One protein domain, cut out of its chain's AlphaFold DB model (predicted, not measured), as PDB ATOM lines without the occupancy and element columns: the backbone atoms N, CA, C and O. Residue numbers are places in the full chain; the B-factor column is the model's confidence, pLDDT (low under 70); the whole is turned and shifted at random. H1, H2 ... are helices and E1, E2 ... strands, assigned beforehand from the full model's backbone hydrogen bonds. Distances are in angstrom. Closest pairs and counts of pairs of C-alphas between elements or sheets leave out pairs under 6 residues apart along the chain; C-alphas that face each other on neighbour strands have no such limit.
ATOM      1  N   ARG A 175      75.195   1.497 202.983       44.28
ATOM      2  CA  ARG A 175      76.259   0.483 202.853       44.28
ATOM      3  C   ARG A 175      75.721  -0.854 202.354       44.28
ATOM      4  O   ARG A 175      76.289  -1.388 201.414       44.28
ATOM      5  N   LEU A 176      74.623  -1.372 202.908       43.22
ATOM      6  CA  LEU A 176      73.946  -2.581 202.419       43.22
ATOM      7  C   LEU A 176      73.481  -2.407 200.978       43.22
ATOM      8  O   LEU A 176      73.650  -3.323 200.191       43.22
ATOM      9  N   PHE A 177      72.943  -1.249 200.609       43.56
ATOM     10  CA  PHE A 177      72.464  -0.948 199.263       43.56
ATOM     11  C   PHE A 177      73.625  -0.786 198.278       43.56
ATOM     12  O   PHE A 177      73.599  -1.393 197.214       43.56
ATOM     13  N   LEU A 178      74.696  -0.082 198.656       46.50
ATOM     14  CA  LEU A 178      75.935   0.015 197.881       46.50
ATOM     15  C   LEU A 178      76.608  -1.358 197.735       46.50
ATOM     16  O   LEU A 178      77.068  -1.692 196.652       46.50
ATOM     17  N   PHE A 179      76.596  -2.196 198.777       48.44
ATOM     18  CA  PHE A 179      77.064  -3.581 198.712       48.44
ATOM     19  C   PHE A 179      76.118  -4.497 197.933       48.44
ATOM     20  O   PHE A 179      76.609  -5.429 197.322       48.44
ATOM     21  N   THR A 180      74.811  -4.236 197.890       44.56
ATOM     22  CA  THR A 180      73.840  -4.971 197.052       44.56
ATOM     23  C   THR A 180      73.920  -4.532 195.584       44.56
ATOM     24  O   THR A 180      73.502  -5.262 194.695       44.56
ATOM     25  N   ILE A 181      74.459  -3.339 195.314       43.50
ATOM     26  CA  ILE A 181      74.767  -2.848 193.964       43.50
ATOM     27  C   ILE A 181      76.160  -3.322 193.510       43.50
ATOM     28  O   ILE A 181      76.346  -3.612 192.332       43.50
ATOM     29  N   LEU A 182      77.136  -3.408 194.423       47.25
ATOM     30  CA  LEU A 182      78.508  -3.862 194.143       47.25
ATOM     31  C   LEU A 182      78.644  -5.385 194.115       47.25
ATOM     32  O   LEU A 182      79.354  -5.911 193.264       47.25
ATOM     33  N   ALA A 183      77.977  -6.089 195.027       44.69
ATOM     34  CA  ALA A 183      77.651  -7.487 194.832       44.69
ATOM     35  C   ALA A 183      76.462  -7.494 193.878       44.69
ATOM     36  O   ALA A 183      75.312  -7.481 194.313       44.69
ATOM     37  N   ASP A 184      76.743  -7.473 192.573       50.06
ATOM     38  CA  ASP A 184      75.744  -7.863 191.586       50.06
ATOM     39  C   ASP A 184      75.071  -9.137 192.122       50.06
ATOM     40  O   ASP A 184      75.742 -10.026 192.647       50.06
ATOM     41  N   THR A 185      73.748  -9.239 192.031       50.22
ATOM     42  CA  THR A 185      72.960 -10.405 192.483       50.22
ATOM     43  C   THR A 185      73.456 -11.760 191.937       50.22
ATOM     44  O   THR A 185      72.988 -12.818 192.359       50.22
ATOM     45  N   ASN A 186      74.423 -11.732 191.017       55.84
ATOM     46  CA  ASN A 186      75.105 -12.857 190.394       55.84
ATOM     47  C   ASN A 186      76.491 -13.202 190.982       55.84
ATOM     48  O   ASN A 186      77.038 -14.257 190.634       55.84
ATOM     49  N   ASP A 187      77.065 -12.358 191.842       65.44
ATOM     50  CA  ASP A 187      78.350 -12.605 192.494       65.44
ATOM     51  C   ASP A 187      78.233 -13.731 193.517       65.44
ATOM     52  O   ASP A 187      77.366 -13.728 194.393       65.44
ATOM     53  N   LYS A 188      79.131 -14.714 193.429       78.06
ATOM     54  CA  LYS A 188      79.128 -15.856 194.349       78.06
ATOM     55  C   LYS A 188      80.515 -16.383 194.654       78.06
ATOM     56  O   LYS A 188      81.400 -16.415 193.792       78.06
ATOM     57  N   ILE A 189      80.668 -16.882 195.876       82.81
ATOM     58  CA  ILE A 189      81.821 -17.696 196.257       82.81
ATOM     59  C   ILE A 189      81.484 -19.154 195.954       82.81
ATOM     60  O   ILE A 189      80.509 -19.714 196.453       82.81
ATOM     61  N   VAL A 190      82.304 -19.775 195.111       86.62
ATOM     62  CA  VAL A 190      82.231 -21.200 194.796       86.62
ATOM     63  C   VAL A 190      83.311 -21.910 195.597       86.62
ATOM     64  O   VAL A 190      84.492 -21.832 195.271       86.62
ATOM     65  N   VAL A 191      82.898 -22.596 196.655       89.31
ATOM     66  CA  VAL A 191      83.795 -23.418 197.471       89.31
ATOM     67  C   VAL A 191      84.234 -24.643 196.666       89.31
ATOM     68  O   VAL A 191      83.387 -25.353 196.122       89.31
ATOM     69  N   LEU A 192      85.545 -24.870 196.573       90.31
ATOM     70  CA  LEU A 192      86.148 -25.984 195.835       90.31
ATOM     71  C   LEU A 192      86.543 -27.123 196.777       90.31
ATOM     72  O   LEU A 192      86.235 -28.278 196.498       90.31
ATOM     73  N   THR A 193      87.206 -26.785 197.886       93.56
ATOM     74  CA  THR A 193      87.569 -27.729 198.950       93.56
ATOM     75  C   THR A 193      87.427 -27.061 200.322       93.56
ATOM     76  O   THR A 193      87.664 -25.853 200.425       93.56
ATOM     77  N   PRO A 194      87.090 -27.803 201.387       94.38
ATOM     78  CA  PRO A 194      86.556 -29.169 201.377       94.38
ATOM     79  C   PRO A 194      85.256 -29.332 200.566       94.38
ATOM     80  O   PRO A 194      84.625 -28.349 200.169       94.38
ATOM     81  N   GLN A 195      84.873 -30.566 200.258       95.00
ATOM     82  CA  GLN A 195      83.541 -30.873 199.737       95.00
ATOM     83  C   GLN A 195      82.537 -31.036 200.883       95.00
ATOM     84  O   GLN A 195      82.900 -31.203 202.045       95.00
ATOM     85  N   ASP A 196      81.248 -30.963 200.550       95.25
ATOM     86  CA  ASP A 196      80.194 -31.122 201.547       95.25
ATOM     87  C   ASP A 196      80.177 -32.560 202.087       95.25
ATOM     88  O   ASP A 196      80.056 -33.511 201.316       95.25
ATOM     89  N   GLY A 197      80.318 -32.713 203.403       95.50
ATOM     90  CA  GLY A 197      80.398 -34.002 204.092       95.50
ATOM     91  C   GLY A 197      81.797 -34.622 204.163       95.50
ATOM     92  O   GLY A 197      81.916 -35.756 204.624       95.50
ATOM     93  N   GLU A 198      82.850 -33.919 203.735       97.25
ATOM     94  CA  GLU A 198      84.220 -34.445 203.775       97.25
ATOM     95  C   GLU A 198      84.712 -34.672 205.220       97.25
ATOM     96  O   GLU A 198      84.377 -33.920 206.142       97.25
ATOM     97  N   THR A 199      85.491 -35.737 205.419       97.75
ATOM     98  CA  THR A 199      85.937 -36.205 206.738       97.75
ATOM     99  C   THR A 199      87.428 -35.964 206.947       97.75
ATOM    100  O   THR A 199      88.228 -36.318 206.080       97.75
ATOM    101  N   PHE A 200      87.814 -35.468 208.119       97.44
ATOM    102  CA  PHE A 200      89.208 -35.232 208.495       97.44
ATOM    103  C   PHE A 200      89.510 -35.829 209.869       97.44
ATOM    104  O   PHE A 200      88.616 -35.974 210.700       97.44
ATOM    105  N   GLN A 201      90.772 -36.165 210.113       97.88
ATOM    106  CA  GLN A 201      91.247 -36.564 211.438       97.88
ATOM    107  C   GLN A 201      91.461 -35.334 212.323       97.88
ATOM    108  O   GLN A 201      91.767 -34.239 211.837       97.88
ATOM    109  N   LYS A 202      91.329 -35.506 213.635       96.25
ATOM    110  CA  LYS A 202      91.633 -34.465 214.614       96.25
ATOM    111  C   LYS A 202      93.043 -33.901 214.407       96.25
ATOM    112  O   LYS A 202      94.002 -34.631 214.171       96.25
ATOM    113  N   SER A 203      93.156 -32.573 214.477       93.81
ATOM    114  CA  SER A 203      94.406 -31.825 214.262       93.81
ATOM    115  C   SER A 203      95.033 -31.989 212.866       93.81
ATOM    116  O   SER A 203      96.131 -31.486 212.625       93.81
ATOM    117  N   GLN A 204      94.340 -32.622 211.914       96.44
ATOM    118  CA  GLN A 204      94.750 -32.623 210.514       96.44
ATOM    119  C   GLN A 204      94.628 -31.209 209.935       96.44
ATOM    120  O   GLN A 204      93.655 -30.496 210.184       96.44
ATOM    121  N   THR A 205      95.613 -30.803 209.133       97.06
ATOM    122  CA  THR A 205      95.539 -29.549 208.376       97.06
ATOM    123  C   THR A 205      94.508 -29.676 207.258       97.06
ATOM    124  O   THR A 205      94.650 -30.511 206.364       97.06
ATOM    125  N   ILE A 206      93.491 -28.821 207.299       97.38
ATOM    126  CA  ILE A 206      92.409 -28.734 206.319       97.38
ATOM    127  C   ILE A 206      92.697 -27.559 205.388       97.38
ATOM    128  O   ILE A 206      92.883 -26.431 205.848       97.38
ATOM    129  N   ASN A 207      92.721 -27.826 204.080       96.94
ATOM    130  CA  ASN A 207      92.948 -26.816 203.048       96.94
ATOM    131  C   ASN A 207      91.615 -26.363 202.440       96.94
ATOM    132  O   ASN A 207      90.955 -27.103 201.703       96.94
ATOM    133  N   PHE A 208      91.249 -25.120 202.715       95.88
ATOM    134  CA  PHE A 208      90.088 -24.458 202.144       95.88
ATOM    135  C   PHE A 208      90.500 -23.769 200.854       95.88
ATOM    136  O   PHE A 208      91.393 -22.932 200.888       95.88
ATOM    137  N   ASN A 209      89.848 -24.090 199.740       94.25
ATOM    138  CA  ASN A 209      90.057 -23.435 198.451       94.25
ATOM    139  C   ASN A 209      88.712 -22.987 197.885       94.25
ATOM    140  O   ASN A 209      87.714 -23.708 197.978       94.25
ATOM    141  N   TRP A 210      88.682 -21.823 197.248       92.56
ATOM    142  CA  TRP A 210      87.474 -21.295 196.619       92.56
ATOM    143  C   TRP A 210      87.782 -20.560 195.321       92.56
ATOM    144  O   TRP A 210      88.919 -20.229 194.993       92.56
ATOM    145  N   SER A 211      86.730 -20.300 194.561       86.50
ATOM    146  CA  SER A 211      86.746 -19.402 193.421       86.50
ATOM    147  C   SER A 211      85.710 -18.307 193.631       86.50
ATOM    148  O   SER A 211      84.659 -18.532 194.229       86.50
ATOM    149  N   TYR A 212      86.009 -17.114 193.136       79.25
ATOM    150  CA  TYR A 212      85.067 -16.002 193.097       79.25
ATOM    151  C   TYR A 212      84.577 -15.861 191.659       79.25
ATOM    152  O   TYR A 212      85.398 -15.747 190.744       79.25
ATOM    153  N   LYS A 213      83.257 -15.919 191.461       69.94
ATOM    154  CA  LYS A 213      82.628 -15.764 190.150       69.94
ATOM    155  C   LYS A 213      81.815 -14.473 190.136       69.94
ATOM    156  O   LYS A 213      80.867 -14.366 190.906       69.94
ATOM    157  N   ASN A 214      82.176 -13.573 189.225       62.59
ATOM    158  CA  ASN A 214      81.434 -12.358 188.888       62.59
ATOM    159  C   ASN A 214      80.852 -12.484 187.464       62.59
ATOM    160  O   ASN A 214      81.437 -13.169 186.615       62.59
ATOM    161  N   TYR A 215      79.695 -11.864 187.216       44.69
ATOM    162  CA  TYR A 215      78.969 -11.867 185.939       44.69
ATOM    163  C   TYR A 215      79.798 -11.355 184.745       44.69
ATOM    164  O   TYR A 215      79.678 -11.898 183.647       44.69
ATOM    165  N   TYR A 216      80.688 -10.377 184.946       39.12
ATOM    166  CA  TYR A 216      81.411  -9.710 183.850       39.12
ATOM    167  C   TYR A 216      82.773 -10.320 183.487       39.12
ATOM    168  O   TYR A 216      83.450  -9.810 182.597       39.12
ATOM    169  N   GLY A 217      83.212 -11.396 184.149       41.97
ATOM    170  CA  GLY A 217      84.511 -12.021 183.858       41.97
ATOM    171  C   GLY A 217      85.735 -11.123 184.116       41.97
ATOM    172  O   GLY A 217      86.847 -11.501 183.754       41.97
ATOM    173  N   ILE A 218      85.550  -9.962 184.756       37.81
ATOM    174  CA  ILE A 218      86.596  -8.987 185.077       37.81
ATOM    175  C   ILE A 218      86.637  -8.786 186.598       37.81
ATOM    176  O   ILE A 218      85.610  -8.582 187.232       37.81
ATOM    177  N   THR A 219      87.863  -8.947 187.110       45.28
ATOM    178  CA  THR A 219      88.469  -8.718 188.437       45.28
ATOM    179  C   THR A 219      87.593  -8.531 189.675       45.28
ATOM    180  O   THR A 219      86.694  -7.704 189.718       45.28
ATOM    181  N   GLU A 220      87.999  -9.261 190.722       48.62
ATOM    182  CA  GLU A 220      87.623  -9.103 192.130       48.62
ATOM    183  C   GLU A 220      87.306  -7.650 192.509       48.62
ATOM    184  O   GLU A 220      88.010  -6.734 192.055       48.62
ATOM    185  N   PRO A 221      86.285  -7.431 193.361       43.66
ATOM    186  CA  PRO A 221      85.984  -6.097 193.837       43.66
ATOM    187  C   PRO A 221      87.272  -5.570 194.460       43.66
ATOM    188  O   PRO A 221      88.065  -6.330 195.021       43.66
ATOM    189  N   SER A 222      87.569  -4.301 194.225       41.38
ATOM    190  CA  SER A 222      88.856  -3.765 194.606       41.38
ATOM    191  C   SER A 222      88.751  -2.273 194.960       41.38
ATOM    192  O   SER A 222      88.530  -1.436 194.097       41.38
ATOM    193  N   PHE A 223      88.941  -1.931 196.238       45.72
ATOM    194  CA  PHE A 223      89.081  -0.583 196.782       45.72
ATOM    195  C   PHE A 223      90.509  -0.323 197.314       45.72
ATOM    196  O   PHE A 223      90.984  -1.031 198.202       45.72
ATOM    197  N   TYR A 224      91.200   0.699 196.793       39.28
ATOM    198  CA  TYR A 224      92.295   1.378 197.502       39.28
ATOM    199  C   TYR A 224      91.908   2.839 197.651       39.28
ATOM    200  O   TYR A 224      91.531   3.481 196.673       39.28
ATOM    201  N   ASP A 225      92.050   3.348 198.866       40.16
ATOM    202  CA  ASP A 225      92.059   4.775 199.122       40.16
ATOM    203  C   ASP A 225      93.434   5.339 198.732       40.16
ATOM    204  O   ASP A 225      94.478   4.851 199.191       40.16
ATOM    205  N   GLN A 226      93.438   6.341 197.854       40.75
ATOM    206  CA  GLN A 226      94.590   7.217 197.707       40.75
ATOM    207  C   GLN A 226      94.586   8.179 198.903       40.75
ATOM    208  O   GLN A 226      93.873   9.171 198.932       40.75
ATOM    209  N   GLU A 227      95.440   7.869 199.877       44.38
ATOM    210  CA  GLU A 227      95.935   8.792 200.908       44.38
ATOM    211  C   GLU A 227      94.997   9.222 202.062       44.38
ATOM    212  O   GLU A 227      95.523   9.778 203.029       44.38
ATOM    213  N   ASN A 228      93.702   8.880 202.116       40.41
ATOM    214  CA  ASN A 228      92.797   9.434 203.146       40.41
ATOM    215  C   ASN A 228      92.344   8.486 204.283       40.41
ATOM    216  O   ASN A 228      91.174   8.195 204.491       40.41
ATOM    217  N   GLY A 229      93.262   8.195 205.209       52.47
ATOM    218  CA  GLY A 229      92.882   7.886 206.598       52.47
ATOM    219  C   GLY A 229      92.154   6.554 206.860       52.47
ATOM    220  O   GLY A 229      92.220   5.589 206.107       52.47
ATOM    221  N   CYS A 230      91.571   6.459 208.057       44.56
ATOM    222  CA  CYS A 230      90.954   5.253 208.600       44.56
ATOM    223  C   CYS A 230      89.482   5.124 208.201       44.56
ATOM    224  O   CYS A 230      88.628   5.726 208.847       44.56
ATOM    225  N   GLY A 231      89.169   4.268 207.227       46.16
ATOM    226  CA  GLY A 231      87.800   3.824 206.949       46.16
ATOM    227  C   GLY A 231      87.429   3.850 205.470       46.16
ATOM    228  O   GLY A 231      88.204   4.270 204.624       46.16
ATOM    229  N   VAL A 232      86.225   3.363 205.170       47.09
ATOM    230  CA  VAL A 232      85.541   3.645 203.903       47.09
ATOM    231  C   VAL A 232      84.996   5.067 204.022       47.09
ATOM    232  O   VAL A 232      84.302   5.361 205.000       47.09
ATOM    233  N   THR A 233      85.331   5.941 203.073       41.62
ATOM    234  CA  THR A 233      84.746   7.286 202.970       41.62
ATOM    235  C   THR A 233      83.225   7.246 203.168       41.62
ATOM    236  O   THR A 233      82.530   6.378 202.638       41.62
ATOM    237  N   GLN A 234      82.698   8.185 203.957       41.09
ATOM    238  CA  GLN A 234      81.252   8.358 204.142       41.09
ATOM    239  C   GLN A 234      80.580   8.971 202.901       41.09
ATOM    240  O   GLN A 234      79.359   9.090 202.866       41.09
ATOM    241  N   GLN A 235      81.350   9.381 201.888       40.50
ATOM    242  CA  GLN A 235      80.864  10.184 200.775       40.50
ATOM    243  C   GLN A 235      80.900   9.403 199.457       40.50
ATOM    244  O   GLN A 235      81.948   9.103 198.887       40.50
ATOM    245  N   LEU A 236      79.704   9.108 198.941       40.06
ATOM    246  CA  LEU A 236      79.460   8.275 197.757       40.06
ATOM    247  C   LEU A 236      80.109   8.798 196.461       40.06
ATOM    248  O   LEU A 236      80.383   8.021 195.551       40.06
ATOM    249  N   PHE A 237      80.361  10.105 196.351       41.91
ATOM    250  CA  PHE A 237      80.987  10.700 195.166       41.91
ATOM    251  C   PHE A 237      82.508  10.532 195.147       41.91
ATOM    252  O   PHE A 237      83.105  10.533 194.069       41.91
ATOM    253  N   GLU A 238      83.133  10.345 196.312       39.31
ATOM    254  CA  GLU A 238      84.572  10.123 196.389       39.31
ATOM    255  C   GLU A 238      84.935   8.772 195.770       39.31
ATOM    256  O   GLU A 238      85.994   8.684 195.161       39.31
ATOM    257  N   LEU A 239      84.024   7.781 195.796       41.06
ATOM    258  CA  LEU A 239      84.161   6.453 195.165       41.06
ATOM    259  C   LEU A 239      84.524   6.494 193.671       41.06
ATOM    260  O   LEU A 239      85.168   5.567 193.185       41.06
ATOM    261  N   LYS A 240      84.187   7.567 192.940       38.16
ATOM    262  CA  LYS A 240      84.576   7.734 191.523       38.16
ATOM    263  C   LYS A 240      86.075   7.974 191.322       38.16
ATOM    264  O   LYS A 240      86.574   7.726 190.228       38.16
ATOM    265  N   ASN A 241      86.778   8.434 192.357       36.38
ATOM    266  CA  ASN A 241      88.221   8.679 192.329       36.38
ATOM    267  C   ASN A 241      89.033   7.491 192.873       36.38
ATOM    268  O   ASN A 241      90.262   7.548 192.889       36.38
ATOM    269  N   TYR A 242      88.374   6.406 193.294       38.75
ATOM    270  CA  TYR A 242      89.052   5.199 193.756       38.75
ATOM    271  C   TYR A 242      89.517   4.406 192.538       38.75
ATOM    272  O   TYR A 242      88.730   3.996 191.685       38.75
ATOM    273  N   THR A 243      90.822   4.176 192.462       36.19
ATOM    274  CA  THR A 243      91.389   3.181 191.555       36.19
ATOM    275  C   THR A 243      91.227   1.795 192.181       36.19
ATOM    276  O   THR A 243      91.334   1.624 193.396       36.19
ATOM    277  N   THR A 244      90.939   0.795 191.347       35.50
ATOM    278  CA  THR A 244      90.777  -0.622 191.715       35.50
ATOM    279  C   THR A 244      91.886  -1.103 192.665       35.50
ATOM    280  O   THR A 244      93.037  -1.241 192.242       35.50
ATOM    281  N   GLY A 245      91.569  -1.359 193.940       40.16
ATOM    282  CA  GLY A 245      92.534  -1.786 194.971       40.16
ATOM    283  C   GLY A 245      92.184  -3.038 195.795       40.16
ATOM    284  O   GLY A 245      91.065  -3.325 196.119       40.16
ATOM    285  N   LYS A 246      93.114  -3.898 196.154       42.34
ATOM    286  CA  LYS A 246      92.799  -5.297 196.519       42.34
ATOM    287  C   LYS A 246      91.996  -5.461 197.836       42.34
ATOM    288  O   LYS A 246      92.452  -4.966 198.864       42.34
ATOM    289  N   PHE A 247      90.881  -6.222 197.857       52.91
ATOM    290  CA  PHE A 247      90.351  -6.766 199.128       52.91
ATOM    291  C   PHE A 247      91.473  -7.559 199.761       52.91
ATOM    292  O   PHE A 247      92.046  -8.450 199.133       52.91
ATOM    293  N   GLN A 248      91.839  -7.180 200.978       53.78
ATOM    294  CA  GLN A 248      93.118  -7.635 201.475       53.78
ATOM    295  C   GLN A 248      93.074  -9.087 201.913       53.78
ATOM    296  O   GLN A 248      94.121  -9.703 201.811       53.78
ATOM    297  N   ASN A 249      91.936  -9.640 202.363       72.00
ATOM    298  CA  ASN A 249      91.851 -11.038 202.796       72.00
ATOM    299  C   ASN A 249      90.431 -11.629 202.688       72.00
ATOM    300  O   ASN A 249      89.426 -10.919 202.629       72.00
ATOM    301  N   TYR A 250      90.364 -12.952 202.733       85.12
ATOM    302  CA  TYR A 250      89.174 -13.747 202.999       85.12
ATOM    303  C   TYR A 250      89.290 -14.358 204.399       85.12
ATOM    304  O   TYR A 250      90.392 -14.576 204.907       85.12
ATOM    305  N   VAL A 251      88.157 -14.690 205.007       91.19
ATOM    306  CA  VAL A 251      88.114 -15.470 206.246       91.19
ATOM    307  C   VAL A 251      87.194 -16.669 206.072       91.19
ATOM    308  O   VAL A 251      86.085 -16.550 205.554       91.19
ATOM    309  N   VAL A 252      87.654 -17.835 206.507       94.12
ATOM    310  CA  VAL A 252      86.825 -19.028 206.655       94.12
ATOM    311  C   VAL A 252      86.294 -19.032 208.080       94.12
ATOM    312  O   VAL A 252      87.067 -19.178 209.025       94.12
ATOM    313  N   GLN A 253      84.985 -18.862 208.235       95.56
ATOM    314  CA  GLN A 253      84.321 -19.030 209.524       95.56
ATOM    315  C   GLN A 253      83.858 -20.468 209.671       95.56
ATOM    316  O   GLN A 253      83.288 -21.026 208.734       95.56
ATOM    317  N   ILE A 254      84.077 -21.043 210.850       96.12
ATOM    318  CA  ILE A 254      83.729 -22.424 211.178       96.12
ATOM    319  C   ILE A 254      82.902 -22.425 212.461       96.12
ATOM    320  O   ILE A 254      83.286 -21.803 213.453       96.12
ATOM    321  N   ALA A 255      81.785 -23.143 212.463       96.00
ATOM    322  CA  ALA A 255      80.909 -23.302 213.618       96.00
ATOM    323  C   ALA A 255      80.421 -24.748 213.749       96.00
ATOM    324  O   ALA A 255      80.428 -25.511 212.790       96.00
ATOM    325  N   ASN A 256      79.958 -25.131 214.935       95.56
ATOM    326  CA  ASN A 256      79.348 -26.441 215.185       95.56
ATOM    327  C   ASN A 256      77.843 -26.489 214.837       95.56
ATOM    328  O   ASN A 256      77.170 -27.478 215.118       95.56
ATOM    329  N   ASN A 257      77.301 -25.416 214.253       94.19
ATOM    330  CA  ASN A 257      75.904 -25.295 213.848       94.19
ATOM    331  C   ASN A 257      75.754 -24.397 212.607       94.19
ATOM    332  O   ASN A 257      76.605 -23.548 212.341       94.19
ATOM    333  N   GLU A 258      74.649 -24.555 211.879       91.50
ATOM    334  CA  GLU A 258      74.361 -23.802 210.647       91.50
ATOM    335  C   GLU A 258      74.065 -22.311 210.880       91.50
ATOM    336  O   GLU A 258      74.167 -21.514 209.949       91.50
ATOM    337  N   ALA A 259      73.735 -21.908 212.112       89.75
ATOM    338  CA  ALA A 259      73.476 -20.510 212.455       89.75
ATOM    339  C   ALA A 259      74.765 -19.695 212.679       89.75
ATOM    340  O   ALA A 259      74.693 -18.475 212.823       89.75
ATOM    341  N   PHE A 260      75.940 -20.340 212.694       89.38
ATOM    342  CA  PHE A 260      77.243 -19.705 212.937       89.38
ATOM    343  C   PHE A 260      77.318 -18.908 214.247       89.38
ATOM    344  O   PHE A 260      77.980 -17.874 214.322       89.38
ATOM    345  N   SER A 261      76.657 -19.400 215.298       87.62
ATOM    346  CA  SER A 261      76.703 -18.791 216.628       87.62
ATOM    347  C   SER A 261      76.727 -19.871 217.722       87.62
ATOM    348  O   SER A 261      75.773 -20.645 217.812       87.62
ATOM    349  N   PRO A 262      77.796 -19.979 218.540       90.44
ATOM    350  CA  PRO A 262      79.047 -19.227 218.448       90.44
ATOM    351  C   PRO A 262      79.946 -19.718 217.298       90.44
ATOM    352  O   PRO A 262      79.894 -20.880 216.887       90.44
ATOM    353  N   ILE A 263      80.820 -18.835 216.813       92.06
ATOM    354  CA  ILE A 263      81.898 -19.198 215.885       92.06
ATOM    355  C   ILE A 263      82.941 -20.006 216.663       92.06
ATOM    356  O   ILE A 263      83.410 -19.578 217.715       92.06
ATOM    357  N   THR A 264      83.288 -21.191 216.160       93.25
ATOM    358  CA  THR A 264      84.295 -22.069 216.773       93.25
ATOM    359  C   THR A 264      85.711 -21.676 216.366       93.25
ATOM    360  O   THR A 264      86.613 -21.706 217.198       93.25
ATOM    361  N   ALA A 265      85.914 -21.332 215.093       93.94
ATOM    362  CA  ALA A 265      87.218 -20.936 214.576       93.94
ATOM    363  C   ALA A 265      87.089 -19.979 213.387       93.94
ATOM    364  O   ALA A 265      86.119 -20.038 212.626       93.94
ATOM    365  N   GLU A 266      88.109 -19.140 213.213       93.94
ATOM    366  CA  GLU A 266      88.289 -18.285 212.042       93.94
ATOM    367  C   GLU A 266      89.681 -18.510 211.454       93.94
ATOM    368  O   GLU A 266      90.688 -18.416 212.158       93.94
ATOM    369  N   ILE A 267      89.741 -18.807 210.158       92.50
ATOM    370  CA  ILE A 267      90.998 -19.019 209.436       92.50
ATOM    371  C   ILE A 267      91.110 -17.932 208.374       92.50
ATOM    372  O   ILE A 267      90.315 -17.882 207.436       92.50
ATOM    373  N   ASN A 268      92.093 -17.050 208.523       89.06
ATOM    374  CA  ASN A 268      92.325 -15.957 207.582       89.06
ATOM    375  C   ASN A 268      93.168 -16.453 206.396       89.06
ATOM    376  O   ASN A 268      94.116 -17.216 206.587       89.06
ATOM    377  N   SER A 269      92.842 -16.012 205.180       85.81
ATOM    378  CA  SER A 269      93.720 -16.197 204.024       85.81
ATOM    379  C   SER A 269      94.963 -15.315 204.140       85.81
ATOM    380  O   SER A 269      94.951 -14.274 204.801       85.81
ATOM    381  N   ASN A 270      96.038 -15.714 203.461       76.75
ATOM    382  CA  ASN A 270      97.234 -14.889 203.337       76.75
ATOM    383  C   ASN A 270      97.071 -13.922 202.163       76.75
ATOM    384  O   ASN A 270      97.297 -14.275 201.006       76.75
ATOM    385  N   GLY A 271      96.665 -12.689 202.443       71.88
ATOM    386  CA  GLY A 271      96.413 -11.709 201.394       71.88
ATOM    387  C   GLY A 271      95.205 -12.104 200.537       71.88
ATOM    388  O   GLY A 271      94.237 -12.703 201.008       71.88
ATOM    389  N   MET A 272      95.303 -11.839 199.233       67.88
ATOM    390  CA  MET A 272      94.257 -12.145 198.244       67.88
ATOM    391  C   MET A 272      94.149 -13.627 197.867       67.88
ATOM    392  O   MET A 272      93.403 -13.984 196.953       67.88
ATOM    393  N   GLU A 273      94.949 -14.499 198.475       77.88
ATOM    394  CA  GLU A 273      94.931 -15.908 198.117       77.88
ATOM    395  C   GLU A 273      93.535 -16.502 198.360       77.88
ATOM    396  O   GLU A 273      92.984 -16.409 199.455       77.88
ATOM    397  N   LYS A 274      92.962 -17.163 197.343       87.38
ATOM    398  CA  LYS A 274      91.673 -17.872 197.453       87.38
ATOM    399  C   LYS A 274      91.815 -19.245 198.115       87.38
ATOM    400  O   LYS A 274      91.230 -20.239 197.674       87.38
ATOM    401  N   LYS A 275      92.680 -19.290 199.122       91.38
ATOM    402  CA  LYS A 275      92.994 -20.468 199.910       91.38
ATOM    403  C   LYS A 275      93.321 -20.077 201.346       91.38
ATOM    404  O   LYS A 275      93.866 -19.005 201.605       91.38
ATOM    405  N   ALA A 276      92.996 -20.960 202.273       93.81
ATOM    406  CA  ALA A 276      93.343 -20.847 203.680       93.81
ATOM    407  C   ALA A 276      93.581 -22.248 204.250       93.81
ATOM    408  O   ALA A 276      92.992 -23.217 203.773       93.81
ATOM    409  N   ALA A 277      94.438 -22.370 205.261       95.56
ATOM    410  CA  ALA A 277      94.734 -23.647 205.899       95.56
ATOM    411  C   ALA A 277      94.654 -23.515 207.420       95.56
ATOM    412  O   ALA A 277      95.158 -22.547 207.988       95.56
ATOM    413  N   GLY A 278      94.030 -24.487 208.081       94.88
ATOM    414  CA  GLY A 278      93.931 -24.520 209.540       94.88
ATOM    415  C   GLY A 278      93.595 -25.908 210.069       94.88
ATOM    416  O   GLY A 278      93.445 -26.852 209.299       94.88
ATOM    417  N   GLN A 279      93.515 -26.036 211.390       96.25
ATOM    418  CA  GLN A 279      93.308 -27.310 212.084       96.25
ATOM    419  C   GLN A 279      92.121 -27.208 213.041       96.25
ATOM    420  O   GLN A 279      91.905 -26.164 213.660       96.25
ATOM    421  N   ILE A 280      91.375 -28.304 213.187       95.44
ATOM    422  CA  ILE A 280      90.296 -28.435 214.173       95.44
ATOM    423  C   ILE A 280      90.686 -29.541 215.154       95.44
ATOM    424  O   ILE A 280      90.953 -30.675 214.762       95.44
ATOM    425  N   ASN A 281      90.738 -29.198 216.439       95.75
ATOM    426  CA  ASN A 281      91.274 -30.075 217.486       95.75
ATOM    427  C   ASN A 281      90.199 -30.876 218.231       95.75
ATOM    428  O   ASN A 281      90.525 -31.635 219.140       95.75
ATOM    429  N   ASN A 282      88.930 -30.709 217.880       96.31
ATOM    430  CA  ASN A 282      87.820 -31.412 218.510       96.31
ATOM    431  C   ASN A 282      87.068 -32.203 217.442       96.31
ATOM    432  O   ASN A 282      86.851 -31.696 216.342       96.31
ATOM    433  N   SER A 283      86.696 -33.436 217.770       96.81
ATOM    434  CA  SER A 283      85.838 -34.256 216.925       96.81
ATOM    435  C   SER A 283      84.410 -33.716 216.924       96.81
ATOM    436  O   SER A 283      83.970 -33.031 217.854       96.81
ATOM    437  N   GLY A 284      83.685 -33.989 215.846       96.94
ATOM    438  CA  GLY A 284      82.313 -33.529 215.671       96.94
ATOM    439  C   GLY A 284      82.007 -33.049 214.261       96.94
ATOM    440  O   GLY A 284      82.840 -33.062 213.358       96.94
ATOM    441  N   THR A 285      80.758 -32.636 214.070       97.62
ATOM    442  CA  THR A 285      80.292 -32.031 212.821       97.62
ATOM    443  C   THR A 285      80.485 -30.522 212.869       97.62
ATOM    444  O   THR A 285      80.041 -29.874 213.817       97.62
ATOM    445  N   TYR A 286      81.075 -29.967 211.815       97.69
ATOM    446  CA  TYR A 286      81.275 -28.532 211.651       97.69
ATOM    447  C   TYR A 286      80.692 -28.038 210.333       97.69
ATOM    448  O   TYR A 286      80.628 -28.766 209.346       97.69
ATOM    449  N   TYR A 287      80.303 -26.773 210.330       97.12
ATOM    450  CA  TYR A 287      79.819 -26.027 209.183       97.12
ATOM    451  C   TYR A 287      80.774 -24.873 208.923       97.12
ATOM    452  O   TYR A 287      81.257 -24.245 209.869       97.12
ATOM    453  N   TYR A 288      81.044 -24.576 207.658       96.44
ATOM    454  CA  TYR A 288      81.894 -23.458 207.284       96.44
ATOM    455  C   TYR A 288      81.329 -22.647 206.121       96.44
ATOM    456  O   TYR A 288      80.545 -23.129 205.297       96.44
ATOM    457  N   LYS A 289      81.730 -21.378 206.099       94.88
ATOM    458  CA  LYS A 289      81.447 -20.409 205.039       94.88
ATOM    459  C   LYS A 289      82.608 -19.432 204.920       94.88
ATOM    460  O   LYS A 289      83.395 -19.271 205.853       94.88
ATOM    461  N   ILE A 290      82.704 -18.772 203.776       91.94
ATOM    462  CA  ILE A 290      83.810 -17.879 203.440       91.94
ATOM    463  C   ILE A 290      83.278 -16.451 203.380       91.94
ATOM    464  O   ILE A 290      82.285 -16.183 202.709       91.94
ATOM    465  N   ALA A 291      83.927 -15.519 204.060       87.50
ATOM    466  CA  ALA A 291      83.593 -14.105 203.984       87.50
ATOM    467  C   ALA A 291      84.737 -13.326 203.342       87.50
ATOM    468  O   ALA A 291      85.910 -13.664 203.513       87.50
ATOM    469  N   LEU A 292      84.397 -12.251 202.639       82.69
ATOM    470  CA  LEU A 292      85.368 -11.212 202.321       82.69
ATOM    471  C   LEU A 292      85.644 -10.434 203.607       82.69
ATOM    472  O   LEU A 292      84.705  -9.988 204.269       82.69
ATOM    473  N   GLN A 293      86.915 -10.284 203.967       78.31
ATOM    474  CA  GLN A 293      87.320  -9.537 205.149       78.31
ATOM    475  C   GLN A 293      87.864  -8.177 204.728       78.31
ATOM    476  O   GLN A 293      88.908  -8.073 204.077       78.31
ATOM    477  N   TYR A 294      87.178  -7.124 205.154       71.50
ATOM    478  CA  TYR A 294      87.698  -5.774 205.033       71.50
ATOM    479  C   TYR A 294      88.553  -5.460 206.262       71.50
ATOM    480  O   TYR A 294      88.041  -5.388 207.384       71.50
ATOM    481  N   LYS A 295      89.865  -5.306 206.053       60.16
ATOM    482  CA  LYS A 295      90.789  -4.844 207.091       60.16
ATOM    483  C   LYS A 295      90.966  -3.339 206.981       60.16
ATOM    484  O   LYS A 295      91.310  -2.833 205.915       60.16
ATOM    485  N   ASN A 296      90.761  -2.644 208.094       58.41
ATOM    486  CA  ASN A 296      91.183  -1.253 208.200       58.41
ATOM    487  C   ASN A 296      92.717  -1.174 208.253       58.41
ATOM    488  O   ASN A 296      93.388  -2.144 208.609       58.41
ATOM    489  N   LYS A 297      93.271  -0.009 207.911       58.53
ATOM    490  CA  LYS A 297      94.702   0.280 208.061       58.53
ATOM    491  C   LYS A 297      95.131   0.140 209.531       58.53
ATOM    492  O   LYS A 297      94.350   0.420 210.442       58.53
ATOM    493  N   ASP A 298      96.379  -0.260 209.763       51.97
ATOM    494  CA  ASP A 298      96.947  -0.294 211.113       51.97
ATOM    495  C   ASP A 298      96.836   1.089 211.781       51.97
ATOM    496  O   ASP A 298      97.177   2.113 211.183       51.97
ATOM    497  N   GLY A 299      96.332   1.119 213.020       56.84
ATOM    498  CA  GLY A 299      96.074   2.348 213.783       56.84
ATOM    499  C   GLY A 299      94.624   2.847 213.754       56.84
ATOM    500  O   GLY A 299      94.307   3.823 214.433       56.84
ATOM    501  N   CYS A 300      93.727   2.180 213.027       58.44
ATOM    502  CA  CYS A 300      92.305   2.517 213.015       58.44
ATOM    503  C   CYS A 300      91.542   1.849 214.168       58.44
ATOM    504  O   CYS A 300      91.674   0.650 214.396       58.44
ATOM    505  N   SER A 301      90.693   2.610 214.868       58.81
ATOM    506  CA  SER A 301      89.869   2.112 215.985       58.81
ATOM    507  C   SER A 301      88.641   1.303 215.552       58.81
ATOM    508  O   SER A 301      87.995   0.674 216.386       58.81
ATOM    509  N   ASN A 302      88.286   1.343 214.267       58.25
ATOM    510  CA  ASN A 302      87.093   0.677 213.752       58.25
ATOM    511  C   ASN A 302      87.343  -0.820 213.543       58.25
ATOM    512  O   ASN A 302      88.373  -1.218 212.994       58.25
ATOM    513  N   ALA A 303      86.368  -1.639 213.939       57.38
ATOM    514  CA  ALA A 303      86.427  -3.083 213.773       57.38
ATOM    515  C   ALA A 303      86.490  -3.482 212.289       57.38
ATOM    516  O   ALA A 303      85.904  -2.828 211.422       57.38
ATOM    517  N   ASN A 304      87.189  -4.583 212.012       66.25
ATOM    518  CA  ASN A 304      87.092  -5.270 210.727       66.25
ATOM    519  C   ASN A 304      85.641  -5.711 210.517       66.25
ATOM    520  O   ASN A 304      84.984  -6.141 211.467       66.25
ATOM    521  N   PHE A 305      85.155  -5.654 209.282       69.88
ATOM    522  CA  PHE A 305      83.829  -6.162 208.948       69.88
ATOM    523  C   PHE A 305      83.919  -7.261 207.893       69.88
ATOM    524  O   PHE A 305      84.847  -7.307 207.080       69.88
ATOM    525  N   LEU A 306      82.955  -8.178 207.955       74.31
ATOM    526  CA  LEU A 306      82.874  -9.357 207.103       74.31
ATOM    527  C   LEU A 306      81.687  -9.232 206.158       74.31
ATOM    528  O   LEU A 306      80.588  -8.881 206.584       74.31
ATOM    529  N   ILE A 307      81.902  -9.563 204.890       73.56
ATOM    530  CA  ILE A 307      80.851  -9.581 203.871       73.56
ATOM    531  C   ILE A 307      80.642 -11.022 203.424       73.56
ATOM    532  O   ILE A 307      81.572 -11.686 202.957       73.56
ATOM    533  N   PHE A 308      79.405 -11.498 203.534       78.81
ATOM    534  CA  PHE A 308      79.016 -12.825 203.074       78.81
ATOM    535  C   PHE A 308      78.352 -12.716 201.712       78.81
ATOM    536  O   PHE A 308      77.221 -12.254 201.595       78.81
ATOM    537  N   LEU A 309      79.061 -13.168 200.683       77.00
ATOM    538  CA  LEU A 309      78.470 -13.341 199.363       77.00
ATOM    539  C   LEU A 309      77.602 -14.608 199.326       77.00
ATOM    540  O   LEU A 309      77.891 -15.554 200.076       77.00
ATOM    541  N   PRO A 310      76.589 -14.662 198.436       79.19
ATOM    542  CA  PRO A 310      75.809 -15.867 198.191       79.19
ATOM    543  C   PRO A 310      76.709 -17.089 197.976       79.19
ATOM    544  O   PRO A 310      77.545 -17.131 197.069       79.19
ATOM    545  N   GLN A 311      76.549 -18.090 198.839       85.12
ATOM    546  CA  GLN A 311      77.263 -19.362 198.780       85.12
ATOM    547  C   GLN A 311      76.494 -20.423 199.579       85.12
ATOM    548  O   GLN A 311      75.788 -20.078 200.530       85.12
ATOM    549  N   PRO A 312      76.635 -21.713 199.244       86.81
ATOM    550  CA  PRO A 312      76.157 -22.778 200.113       86.81
ATOM    551  C   PRO A 312      77.025 -22.861 201.374       86.81
ATOM    552  O   PRO A 312      78.254 -22.849 201.284       86.81
ATOM    553  N   VAL A 313      76.391 -23.009 202.538       91.38
ATOM    554  CA  VAL A 313      77.083 -23.475 203.746       91.38
ATOM    555  C   VAL A 313      77.525 -24.917 203.504       91.38
ATOM    556  O   VAL A 313      76.766 -25.712 202.948       91.38
ATOM    557  N   LYS A 314      78.761 -25.239 203.878       95.06
ATOM    558  CA  LYS A 314      79.353 -26.564 203.683       95.06
ATOM    559  C   LYS A 314      79.610 -27.235 205.021       95.06
ATOM    560  O   LYS A 314      79.970 -26.565 205.986       95.06
ATOM    561  N   LYS A 315      79.444 -28.550 205.068       97.06
ATOM    562  CA  LYS A 315      79.637 -29.391 206.247       97.06
ATOM    563  C   LYS A 315      80.928 -30.198 206.132       97.06
ATOM    564  O   LYS A 315      81.247 -30.697 205.061       97.06
ATOM    565  N   ILE A 316      81.632 -30.373 207.243       97.44
ATOM    566  CA  ILE A 316      82.769 -31.292 207.395       97.44
ATOM    567  C   ILE A 316      82.619 -32.092 208.691       97.44
ATOM    568  O   ILE A 316      81.961 -31.646 209.638       97.44
ATOM    569  N   LEU A 317      83.226 -33.273 208.743       97.62
ATOM    570  CA  LEU A 317      83.223 -34.144 209.918       97.62
ATOM    571  C   LEU A 317      84.654 -34.360 210.413       97.62
ATOM    572  O   LEU A 317      85.516 -34.773 209.643       97.62
ATOM    573  N   ILE A 318      84.893 -34.108 211.696       97.62
ATOM    574  CA  ILE A 318      86.179 -34.365 212.349       97.62
ATOM    575  C   ILE A 318      86.059 -35.639 213.181       97.62
ATOM    576  O   ILE A 318      85.205 -35.720 214.068       97.62
ATOM    577  N   LEU A 319      86.890 -36.627 212.864       96.69
ATOM    578  CA  LEU A 319      87.000 -37.909 213.559       96.69
ATOM    579  C   LEU A 319      88.112 -37.851 214.615       96.69
ATOM    580  O   LEU A 319      88.997 -36.997 214.535       96.69
TER     581      LEU A 319
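Overview. This is residues 175 to 319 of the 320 residues of an uncharacterized protein of Leptospira kanakyensis (UniProt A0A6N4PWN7). Two twisted sheets lie partly face to face as a sandwich, their strands crossed: a larger one of E2, E4, E5, E7, E8 and E9 and a smaller one of E1, E3 and E6. Beyond one end of the sandwich lie the short helices H1 and H2 and the loop of residues 214 to 237; E2 and the end of E9 are at the opposite end. The printed part has 145 residues, in the order H1 E1 E2 E3 H2 E4 E5 E6 E7 E8 E9; the larger sheet is branched and mixed, the smaller, in the order E1 E3 E6, antiparallel. The class is mostly strand, with 69 residues, under half, in named elements. The whole is compact, with a radius of gyration of the C-alphas of 16.6 A and spans of 52 by 35 by 24 A.

Arrangement. In the larger sheet, E7, residues 284 to 294, has E4, residues 249 to 255, on one side, and E8, residues 305 to 307, and E9, residues 314 to 319, on the other side, each antiparallel to it. N 251 and O 291, N 292 and O 307, and N 286 and O 316 are each 2.9 A apart, within hydrogen-bond range. E4 forms a hairpin with E5, residues 263 to 268, with N 252 and O 267 2.8 A apart. E2, residues 198 to 201, is parallel to E9, with N 317 and O 198 2.9 A apart. In the smaller sheet, E3, residues 205 to 213, is antiparallel to E1, residues 188 to 193, and to E6, residues 275 to 279; N 190 and O 211, and N 208 and O 276, are each 2.8 A apart. The facing parts of the sheets are 7.7 A centre to centre, with strands at 38 degrees. The closest C-alphas of E5 and E6, Ile 267 and Gly 278, are 6.2 A apart. H1, residues 175 to 182, and H2, residues 238 to 241, are on neither sheet and apart from each other. In H1 every O i to N i+4 pair is within hydrogen-bond range; H2 is too short for such a pair.

Along the chain. E7 is 30.2 A long, E3 26.2 A, E4 19.7 A, E9 16.9 A and E1 15.3 A. H1 begins at C-alpha 175 (76.259, 0.483, 202.853), E7 at C-alpha 284 (82.313, -33.529, 215.671), and E9 ends at C-alpha 319 (87.000, -37.909, 213.559).

Size, cuts and confidence. The C-alphas farthest apart, Phe 237 and Leu 319, are 52.3 A apart. The printed part has no cut, and the link E3 to H2, 24 residues, is long. Mean pLDDT of the printed part is 72.7; residues 175 to 187, 213 to 248, 272 and 295 to 305 are under 70.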